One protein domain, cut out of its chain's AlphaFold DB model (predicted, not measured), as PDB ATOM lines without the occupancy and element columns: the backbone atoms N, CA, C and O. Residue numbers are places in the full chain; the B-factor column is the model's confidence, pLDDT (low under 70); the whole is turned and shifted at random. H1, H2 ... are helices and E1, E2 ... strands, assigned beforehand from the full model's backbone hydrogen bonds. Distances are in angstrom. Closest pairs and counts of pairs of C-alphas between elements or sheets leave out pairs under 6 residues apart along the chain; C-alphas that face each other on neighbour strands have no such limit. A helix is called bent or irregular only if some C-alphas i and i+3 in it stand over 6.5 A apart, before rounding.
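AT A GLANCE: This is residues 402 to 473 of the 475 residues of the protein "Protein kinase" of Erysipelotrichaceae bacterium (UniProt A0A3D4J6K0). A hairpin of two strands, E1 and E2, has the long helix H1 packed slantwise on it, nearer to E2 than to E1. Two short helices, H2 and H3, lie together toward the end away from the hairpin's turn, so that the turn and H3 are at opposite ends of the longest axis. The printed part has 72 residues, with three named helices and two named strands in the order H1, H2, E1, E2, H3; the sheet, in the order E1 - E2, is antiparallel, and the class is mixed, helices and strands. The whole is compact, with a radius of gyration of the C-alphas of 12.7 A, and its outline is a rod spanning 43 by 20 by 19 A.

IN THESE COORDINATES: Strand E1 is residues 440 to 446, 19.1 A from first to last C-alpha, beginning at C-alpha 440 at (39.167, 41.206, -14.256). Strand E2 is residues 452 to 459, 19.9 A long. Helix H1, residues 406 to 424, is the longest element at 26.1 A and begins at C-alpha 406 at (24.156, 41.907, -6.521). Helix H2 is residues 433 to 437, 5.9 A long. Helix H3 is residues 464 to 471, 10.6 A long, and ends at C-alpha 471 at (40.275, 58.256, -22.772).

HOW THE PARTS SIT: E1 and E2 form an antiparallel hairpin, with 159 degrees between their directions. N 443 and O 456 are 2.8 A apart and N 458 and O 441 are 2.9 A apart, both within hydrogen-bond range. H1 has 10 pairs of C-alphas within 8 A with E2, the closest being those of Ala 408 and Cys 452 at 5.2 A. With E1 it has 2 such pairs, the closest being the C-alphas of Ala 408 and Pro 444 at 6.2 A. H1 and H2 are near each other, with 8 pairs of C-alphas within 10 A. H2 and H3 only just touch, with 3 pairs of C-alphas within 8 A; the closest are those of Tyr 436 and Val 466, 6.6 A apart. H1 and H3 are only just apart, their closest C-alphas being 8.0 A from each other. E1 and H3 are apart, and so are H2 and E2. In H1, H2 and H3 every O i to N i+4 pair is within hydrogen-bond range, and no helix is bent or irregular.

THE WHOLE: The two C-alphas farthest apart are those of Arg 448 and Asp 472, 43.6 A. The printed part has no cut. The links H2 to E1, E1 to E2 and E2 to H3 are tight, H1 to H2 is short, and no link is long. The mean pLDDT of the printed part is 82.2; residues 447 to 450 and 472 to 473 are under 70.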
ATOM      1  N   GLU A 402      29.623  39.149 -14.394       88.88
ATOM      2  CA  GLU A 402      28.238  38.704 -14.578       88.88
ATOM      3  C   GLU A 402      27.815  37.607 -13.602       88.88
ATOM      4  O   GLU A 402      26.642  37.575 -13.212       88.88
ATOM      5  N   GLU A 403      28.747  36.738 -13.211       87.62
ATOM      6  CA  GLU A 403      28.500  35.593 -12.332       87.62
ATOM      7  C   GLU A 403      28.352  35.982 -10.853       87.62
ATOM      8  O   GLU A 403      27.837  35.189 -10.064       87.62
ATOM      9  N   LEU A 404      28.765  37.195 -10.475       85.94
ATOM     10  CA  LEU A 404      28.607  37.725  -9.121       85.94
ATOM     11  C   LEU A 404      27.131  37.994  -8.770       85.94
ATOM     12  O   LEU A 404      26.332  38.408  -9.618       85.94
ATOM     13  N   ASP A 405      26.770  37.827  -7.496       86.69
ATOM     14  CA  ASP A 405      25.499  38.338  -6.965       86.69
ATOM     15  C   ASP A 405      25.504  39.870  -6.833       86.69
ATOM     16  O   ASP A 405      26.540  40.521  -6.963       86.69
ATOM     17  N   ASP A 406      24.336  40.454  -6.560       88.25
ATOM     18  CA  ASP A 406      24.156  41.907  -6.521       88.25
ATOM     19  C   ASP A 406      25.032  42.598  -5.460       88.25
ATOM     20  O   ASP A 406      25.577  43.672  -5.720       88.25
ATOM     21  N   THR A 407      25.237  41.969  -4.295       84.56
ATOM     22  CA  THR A 407      26.056  42.547  -3.213       84.56
ATOM     23  C   THR A 407      27.541  42.527  -3.563       84.56
ATOM     24  O   THR A 407      28.264  43.491  -3.300       84.56
ATOM     25  N   ALA A 408      28.001  41.455  -4.208       87.12
ATOM     26  CA  ALA A 408      29.364  41.350  -4.701       87.12
ATOM     27  C   ALA A 408      29.604  42.282  -5.899       87.12
ATOM     28  O   ALA A 408      30.663  42.903  -5.971       87.12
ATOM     29  N   LYS A 409      28.625  42.450  -6.799       93.12
ATOM     30  CA  LYS A 409      28.699  43.400  -7.925       93.12
ATOM     31  C   LYS A 409      28.849  44.837  -7.452       93.12
ATOM     32  O   LYS A 409      29.705  45.547  -7.970       93.12
ATOM     33  N   GLU A 410      28.045  45.260  -6.479       91.06
ATOM     34  CA  GLU A 410      28.113  46.616  -5.926       91.06
ATOM     35  C   GLU A 410      29.503  46.905  -5.351       91.06
ATOM     36  O   GLU A 410      30.119  47.924  -5.675       91.06
ATOM     37  N   LYS A 411      30.036  45.961  -4.571       89.31
ATOM     38  CA  LYS A 411      31.347  46.097  -3.940       89.31
ATOM     39  C   LYS A 411      32.489  46.050  -4.957       89.31
ATOM     40  O   LYS A 411      33.369  46.900  -4.913       89.31
ATOM     41  N   ALA A 412      32.438  45.125  -5.916       91.44
ATOM     42  CA  ALA A 412      33.402  45.044  -7.012       91.44
ATOM     43  C   ALA A 412      33.446  46.344  -7.831       91.44
ATOM     44  O   ALA A 412      34.522  46.848  -8.144       91.44
ATOM     45  N   LEU A 413      32.275  46.914  -8.137       91.62
ATOM     46  CA  LEU A 413      32.160  48.175  -8.862       91.62
ATOM     47  C   LEU A 413      32.742  49.344  -8.060       91.62
ATOM     48  O   LEU A 413      33.370  50.225  -8.638       91.62
ATOM     49  N   GLN A 414      32.520  49.367  -6.744       88.81
ATOM     50  CA  GLN A 414      33.039  50.410  -5.865       88.81
ATOM     51  C   GLN A 414      34.571  50.404  -5.822       88.81
ATOM     52  O   GLN A 414      35.175  51.460  -6.010       88.81
ATOM     53  N   GLU A 415      35.185  49.237  -5.614       86.69
ATOM     54  CA  GLU A 415      36.646  49.096  -5.550       86.69
ATOM     55  C   GLU A 415      37.286  49.441  -6.907       86.69
ATOM     56  O   GLU A 415      38.180  50.280  -6.978       86.69
ATOM     57  N   ILE A 416      36.757  48.906  -8.015       88.56
ATOM     58  CA  ILE A 416      37.308  49.174  -9.352       88.56
ATOM     59  C   ILE A 416      37.145  50.638  -9.772       88.56
ATOM     60  O   ILE A 416      38.045  51.196 -10.401       88.56
ATOM     61  N   LYS A 417      36.022  51.287  -9.433       88.38
ATOM     62  CA  LYS A 417      35.844  52.726  -9.684       88.38
ATOM     63  C   LYS A 417      36.869  53.560  -8.929       88.38
ATOM     64  O   LYS A 417      37.371  54.535  -9.483       88.38
ATOM     65  N   HIS A 418      37.147  53.190  -7.680       83.25
ATOM     66  CA  HIS A 418      38.129  53.877  -6.858       83.25
ATOM     67  C   HIS A 418      39.529  53.752  -7.467       83.25
ATOM     68  O   HIS A 418      40.166  54.767  -7.730       83.25
ATOM     69  N   ASP A 419      39.945  52.533  -7.807       84.56
ATOM     70  CA  ASP A 419      41.260  52.265  -8.390       84.56
ATOM     71  C   ASP A 419      41.445  52.895  -9.775       84.56
ATOM     72  O   ASP A 419      42.482  53.496 -10.051       84.56
ATOM     73  N   LEU A 420      40.445  52.804 -10.658       85.19
ATOM     74  CA  LEU A 420      40.525  53.418 -11.987       85.19
ATOM     75  C   LEU A 420      40.690  54.942 -11.890       85.19
ATOM     76  O   LEU A 420      41.484  55.531 -12.629       85.19
ATOM     77  N   TRP A 421      39.976  55.581 -10.963       83.06
ATOM     78  CA  TRP A 421      40.129  57.009 -10.711       83.06
ATOM     79  C   TRP A 421      41.501  57.336 -10.113       83.06
ATOM     80  O   TRP A 421      42.185  58.234 -10.602       83.06
ATOM     81  N   ASP A 422      41.936  56.593  -9.097       81.69
ATOM     82  CA  ASP A 422      43.181  56.875  -8.382       81.69
ATOM     83  C   ASP A 422      44.429  56.631  -9.246       81.69
ATOM     84  O   ASP A 422      45.390  57.404  -9.177       81.69
ATOM     85  N   PHE A 423      44.424  55.598 -10.093       82.25
ATOM     86  CA  PHE A 423      45.565  55.259 -10.948       82.25
ATOM     87  C   PHE A 423      45.553  55.957 -12.308       82.25
ATOM     88  O   PHE A 423      46.626  56.257 -12.841       82.25
ATOM     89  N   HIS A 424      44.374  56.222 -12.878       83.06
ATOM     90  CA  HIS A 424      44.252  56.700 -14.260       83.06
ATOM     91  C   HIS A 424      43.433  57.986 -14.418       83.06
ATOM     92  O   HIS A 424      43.484  58.590 -15.488       83.06
ATOM     93  N   GLY A 425      42.724  58.446 -13.384       82.44
ATOM     94  CA  GLY A 425      41.892  59.653 -13.443       82.44
ATOM     95  C   GLY A 425      40.648  59.510 -14.323       82.44
ATOM     96  O   GLY A 425      40.108  60.517 -14.775       82.44
ATOM     97  N   ILE A 426      40.213  58.277 -14.596       83.19
ATOM     98  CA  ILE A 426      39.089  57.972 -15.491       83.19
ATOM     99  C   ILE A 426      37.862  57.607 -14.656       83.19
ATOM    100  O   ILE A 426      37.950  56.849 -13.692       83.19
ATOM    101  N   GLU A 427      36.698  58.129 -15.038       84.69
ATOM    102  CA  GLU A 427      35.420  57.734 -14.451       84.69
ATOM    103  C   GLU A 427      34.825  56.554 -15.234       84.69
ATOM    104  O   GLU A 427      34.718  56.598 -16.462       84.69
ATOM    105  N   LEU A 428      34.449  55.489 -14.521       84.19
ATOM    106  CA  LEU A 428      33.805  54.315 -15.115       84.19
ATOM    107  C   LEU A 428      32.324  54.617 -15.391       84.19
ATOM    108  O   LEU A 428      31.554  54.841 -14.449       84.19
ATOM    109  N   ASP A 429      31.920  54.573 -16.661       81.19
ATOM    110  CA  ASP A 429      30.554  54.846 -17.116       81.19
ATOM    111  C   ASP A 429      29.865  53.590 -17.677       81.19
ATOM    112  O   ASP A 429      30.492  52.564 -17.927       81.19
ATOM    113  N   GLU A 430      28.547  53.643 -17.891       79.75
ATOM    114  CA  GLU A 430      27.785  52.475 -18.365       79.75
ATOM    115  C   GLU A 430      28.225  51.960 -19.749       79.75
ATOM    116  O   GLU A 430      27.960  50.802 -20.082       79.75
ATOM    117  N   LYS A 431      28.875  52.791 -20.577       80.12
ATOM    118  CA  LYS A 431      29.286  52.412 -21.937       80.12
ATOM    119  C   LYS A 431      30.581  51.614 -21.932       80.12
ATOM    120  O   LYS A 431      30.722  50.713 -22.757       80.12
ATOM    121  N   ASN A 432      31.503  51.946 -21.034       79.81
ATOM    122  CA  ASN A 432      32.819  51.316 -20.938       79.81
ATOM    123  C   ASN A 432      32.944  50.321 -19.771       79.81
ATOM    124  O   ASN A 432      33.879  49.520 -19.761       79.81
ATOM    125  N   GLN A 433      31.975  50.300 -18.846       86.19
ATOM    126  CA  GLN A 433      31.975  49.414 -17.683       86.19
ATOM    127  C   GLN A 433      32.174  47.956 -18.076       86.19
ATOM    128  O   GLN A 433      33.027  47.295 -17.503       86.19
ATOM    129  N   LYS A 434      31.414  47.437 -19.044       87.12
ATOM    130  CA  LYS A 434      31.511  46.015 -19.383       87.12
ATOM    131  C   LYS A 434      32.916  45.635 -19.859       87.12
ATOM    132  O   LYS A 434      33.518  44.725 -19.311       87.12
ATOM    133  N   GLU A 435      33.435  46.367 -20.841       86.81
ATOM    134  CA  GLU A 435      34.749  46.097 -21.429       86.81
ATOM    135  C   GLU A 435      35.873  46.191 -20.390       86.81
ATOM    136  O   GLU A 435      36.799  45.389 -20.417       86.81
ATOM    137  N   TYR A 436      35.770  47.131 -19.447       88.50
ATOM    138  CA  TYR A 436      36.750  47.266 -18.375       88.50
ATOM    139  C   TYR A 436      36.617  46.171 -17.309       88.50
ATOM    140  O   TYR A 436      37.625  45.635 -16.859       88.50
ATOM    141  N   MET A 437      35.395  45.795 -16.921       88.31
ATOM    142  CA  MET A 437      35.161  44.734 -15.931       88.31
ATOM    143  C   MET A 437      35.546  43.346 -16.463       88.31
ATOM    144  O   MET A 437      36.003  42.517 -15.679       88.31
ATOM    145  N   ASP A 438      35.432  43.114 -17.776       89.31
ATOM    146  CA  ASP A 438      35.854  41.875 -18.448       89.31
ATOM    147  C   ASP A 438      37.380  41.644 -18.355       89.31
ATOM    148  O   ASP A 438      37.842  40.508 -18.460       89.31
ATOM    149  N   CYS A 439      38.177  42.687 -18.081       88.62
ATOM    150  CA  CYS A 439      39.617  42.549 -17.840       88.62
ATOM    151  C   CYS A 439      39.959  41.911 -16.485       88.62
ATOM    152  O   CYS A 439      41.138  41.636 -16.228       88.62
ATOM    153  N   PHE A 440      38.970  41.692 -15.615       90.94
ATOM    154  CA  PHE A 440      39.167  41.206 -14.256       90.94
ATOM    155  C   PHE A 440      38.357  39.941 -13.971       90.94
ATOM    156  O   PHE A 440      37.265  39.723 -14.491       90.94
ATOM    157  N   THR A 441      38.878  39.120 -13.066       90.88
ATOM    158  CA  THR A 441      38.072  38.136 -12.331       90.88
ATOM    159  C   THR A 441      37.968  38.534 -10.877       90.88
ATOM    160  O   THR A 441      38.825  39.246 -10.356       90.88
ATOM    161  N   PHE A 442      36.913  38.064 -10.224       90.19
ATOM    162  CA  PHE A 442      36.525  38.497  -8.894       90.19
ATOM    163  C   PHE A 442      36.417  37.319  -7.943       90.19
ATOM    164  O   PHE A 442      35.919  36.250  -8.289       90.19
ATOM    165  N   ILE A 443      36.860  37.542  -6.715       88.38
ATOM    166  CA  ILE A 443      36.843  36.575  -5.631       88.38
ATOM    167  C   ILE A 443      36.096  37.228  -4.462       88.38
ATOM    168  O   ILE A 443      36.696  37.960  -3.663       88.38
ATOM    169  N   PRO A 444      34.778  37.000  -4.353       84.06
ATOM    170  CA  PRO A 444      33.982  37.542  -3.267       84.06
ATOM    171  C   PRO A 444      34.208  36.760  -1.968       84.06
ATOM    172  O   PRO A 444      34.344  35.537  -1.945       84.06
ATOM    173  N   THR A 445      34.221  37.484  -0.857       80.75
ATOM    174  CA  THR A 445      34.222  36.955   0.505       80.75
ATOM    175  C   THR A 445      32.908  37.337   1.159       80.75
ATOM    176  O   THR A 445      32.562  38.518   1.205       80.75
ATOM    177  N   TYR A 446      32.199  36.349   1.695       73.50
ATOM    178  CA  TYR A 446      30.901  36.544   2.330       73.50
ATOM    179  C   TYR A 446      31.005  36.395   3.839       73.50
ATOM    180  O   TYR A 446      31.766  35.568   4.348       73.50
ATOM    181  N   ASP A 447      30.225  37.190   4.563       61.62
ATOM    182  CA  ASP A 447      29.973  36.913   5.968       61.62
ATOM    183  C   ASP A 447      28.962  35.769   6.143       61.62
ATOM    184  O   ASP A 447      28.387  35.229   5.195       61.62
ATOM    185  N   ARG A 448      28.713  35.402   7.404       43.94
ATOM    186  CA  ARG A 448      27.715  34.382   7.754       43.94
ATOM    187  C   ARG A 448      26.281  34.779   7.382       43.94
ATOM    188  O   ARG A 448      25.421  33.908   7.358       43.94
ATOM    189  N   ALA A 449      26.013  36.059   7.113       46.50
ATOM    190  CA  ALA A 449      24.710  36.537   6.660       46.50
ATOM    191  C   ALA A 449      24.542  36.413   5.134       46.50
ATOM    192  O   ALA A 449      23.455  36.693   4.630       46.50
ATOM    193  N   GLY A 450      25.576  35.967   4.410       54.25
ATOM    194  CA  GLY A 450      25.584  35.888   2.951       54.25
ATOM    195  C   GLY A 450      25.796  37.245   2.279       54.25
ATOM    196  O   GLY A 450      25.583  37.358   1.077       54.25
ATOM    197  N   THR A 451      26.207  38.270   3.030       70.38
ATOM    198  CA  THR A 451      26.534  39.590   2.478       70.38
ATOM    199  C   THR A 451      27.993  39.604   2.050       70.38
ATOM    200  O   THR A 451      28.872  39.183   2.809       70.38
ATOM    201  N   CYS A 452      28.273  40.086   0.837       77.69
ATOM    202  CA  CYS A 452      29.649  40.247   0.389       77.69
ATOM    203  C   CYS A 452      30.361  41.321   1.230       77.69
ATOM    204  O   CYS A 452      30.040  42.507   1.164       77.69
ATOM    205  N   VAL A 453      31.342  40.911   2.036       82.69
ATOM    206  CA  VAL A 453      32.131  41.816   2.888       82.69
ATOM    207  C   VAL A 453      33.408  42.287   2.212       82.69
ATOM    208  O   VAL A 453      33.941  43.342   2.559       82.69
ATOM    209  N   ASN A 454      33.904  41.540   1.229       85.19
ATOM    210  CA  ASN A 454      35.088  41.909   0.471       85.19
ATOM    211  C   ASN A 454      35.050  41.302  -0.929       85.19
ATOM    212  O   ASN A 454      34.563  40.189  -1.085       85.19
ATOM    213  N   VAL A 455      35.618  41.993  -1.913       87.00
ATOM    214  CA  VAL A 455      35.866  41.427  -3.238       87.00
ATOM    215  C   VAL A 455      37.320  41.690  -3.580       87.00
ATOM    216  O   VAL A 455      37.739  42.838  -3.668       87.00
ATOM    217  N   GLU A 456      38.095  40.627  -3.753       87.44
ATOM    218  CA  GLU A 456      39.402  40.733  -4.396       87.44
ATOM    219  C   GLU A 456      39.202  40.610  -5.907       87.44
ATOM    220  O   GLU A 456      38.344  39.844  -6.345       87.44
ATOM    221  N   TYR A 457      39.984  41.328  -6.708       89.38
ATOM    222  CA  TYR A 457      39.990  41.156  -8.157       89.38
ATOM    223  C   TYR A 457      41.399  40.956  -8.693       89.38
ATOM    224  O   TYR A 457      42.383  41.449  -8.141       89.38
ATOM    225  N   ILE A 458      41.479  40.197  -9.779       84.31
ATOM    226  CA  ILE A 458      42.717  39.847 -10.461       84.31
ATOM    227  C   ILE A 458      42.590  40.325 -11.899       84.31
ATOM    228  O   ILE A 458      41.647  39.956 -12.597       84.31
ATOM    229  N   GLN A 459      43.539  41.153 -12.334       85.38
ATOM    230  CA  GLN A 459      43.633  41.589 -13.720       85.38
ATOM    231  C   GLN A 459      44.138  40.431 -14.588       85.38
ATOM    232  O   GLN A 459      45.271  39.972 -14.424       85.38
ATOM    233  N   ASN A 460      43.311  39.994 -15.530       78.88
ATOM    234  CA  ASN A 460      43.579  38.844 -16.389       78.88
ATOM    235  C   ASN A 460      43.899  39.232 -17.839       78.88
ATOM    236  O   ASN A 460      44.440  38.416 -18.584       78.88
ATOM    237  N   GLU A 461      43.625  40.478 -18.227       77.12
ATOM    238  CA  GLU A 461      43.931  41.020 -19.555       77.12
ATOM    239  C   GLU A 461      44.742  42.321 -19.470       77.12
ATOM    240  O   GLU A 461      44.825  42.955 -18.417       77.12
ATOM    241  N   ASN A 462      45.384  42.735 -20.569       76.62
ATOM    242  CA  ASN A 462      46.088  44.018 -20.596       76.62
ATOM    243  C   ASN A 462      45.077  45.175 -20.668       76.62
ATOM    244  O   ASN A 462      44.431  45.374 -21.696       76.62
ATOM    245  N   ILE A 463      44.985  45.958 -19.591       85.06
ATOM    246  CA  ILE A 463      44.054  47.085 -19.472       85.06
ATOM    247  C   ILE A 463      44.498  48.337 -20.241       85.06
ATOM    248  O   ILE A 463      43.671  49.217 -20.463       85.06
ATOM    249  N   GLU A 464      45.759  48.445 -20.679       82.38
ATOM    250  CA  GLU A 464      46.291  49.659 -21.333       82.38
ATOM    251  C   GLU A 464      45.522  50.027 -22.612       82.38
ATOM    252  O   GLU A 464      45.217  51.199 -22.856       82.38
ATOM    253  N   ASP A 465      45.150  49.022 -23.406       81.44
ATOM    254  CA  ASP A 465      44.389  49.211 -24.640       81.44
ATOM    255  C   ASP A 465      42.945  49.664 -24.356       81.44
ATOM    256  O   ASP A 465      42.393  50.473 -25.105       81.44
ATOM    257  N   VAL A 466      42.335  49.164 -23.275       83.94
ATOM    258  CA  VAL A 466      40.975  49.536 -22.843       83.94
ATOM    259  C   VAL A 466      40.975  50.956 -22.280       83.94
ATOM    260  O   VAL A 466      40.174  51.784 -22.704       83.94
ATOM    261  N   ILE A 467      41.940  51.281 -21.418       84.38
ATOM    262  CA  ILE A 467      42.144  52.621 -20.849       84.38
ATOM    263  C   ILE A 467      42.357  53.664 -21.951       84.38
ATOM    264  O   ILE A 467      41.793  54.755 -21.892       84.38
ATOM    265  N   THR A 468      43.137  53.333 -22.985       83.06
ATOM    266  CA  THR A 468      43.351  54.233 -24.128       83.06
ATOM    267  C   THR A 468      42.034  54.519 -24.858       83.06
ATOM    268  O   THR A 468      41.720  55.679 -25.117       83.06
ATOM    269  N   ARG A 469      41.207  53.494 -25.107       81.62
ATOM    270  CA  ARG A 469      39.874  53.664 -25.720       81.62
ATOM    271  C   ARG A 469      38.903  54.457 -24.839       81.62
ATOM    272  O   ARG A 469      38.095  55.221 -25.368       81.62
ATOM    273  N   MET A 470      38.979  54.291 -23.519       81.62
ATOM    274  CA  MET A 470      38.167  55.040 -22.551       81.62
ATOM    275  C   MET A 470      38.538  56.529 -22.517       81.62
ATOM    276  O   MET A 470      37.652  57.372 -22.423       81.62
ATOM    277  N   ASN A 471      39.825  56.864 -22.656       71.81
ATOM    278  CA  ASN A 471      40.275  58.256 -22.772       71.81
ATOM    279  C   ASN A 471      39.828  58.903 -24.091       71.81
ATOM    280  O   ASN A 471      39.354  60.034 -24.081       71.81
ATOM    281  N   ASP A 472      39.897  58.175 -25.211       67.12
ATOM    282  CA  ASP A 472      39.467  58.677 -26.528       67.12
ATOM    283  C   ASP A 472      37.943  58.920 -26.622       67.12
ATOM    284  O   ASP A 472      37.467  59.527 -27.582       67.12
ATOM    285  N   THR A 473      37.160  58.437 -25.650       59.09
ATOM    286  CA  THR A 473      35.699  58.626 -25.573       59.09
ATOM    287  C   THR A 473      35.257  59.725 -24.599       59.09
ATOM    288  O   THR A 473      34.057  60.002 -24.534       59.09
TER     289      THR A 473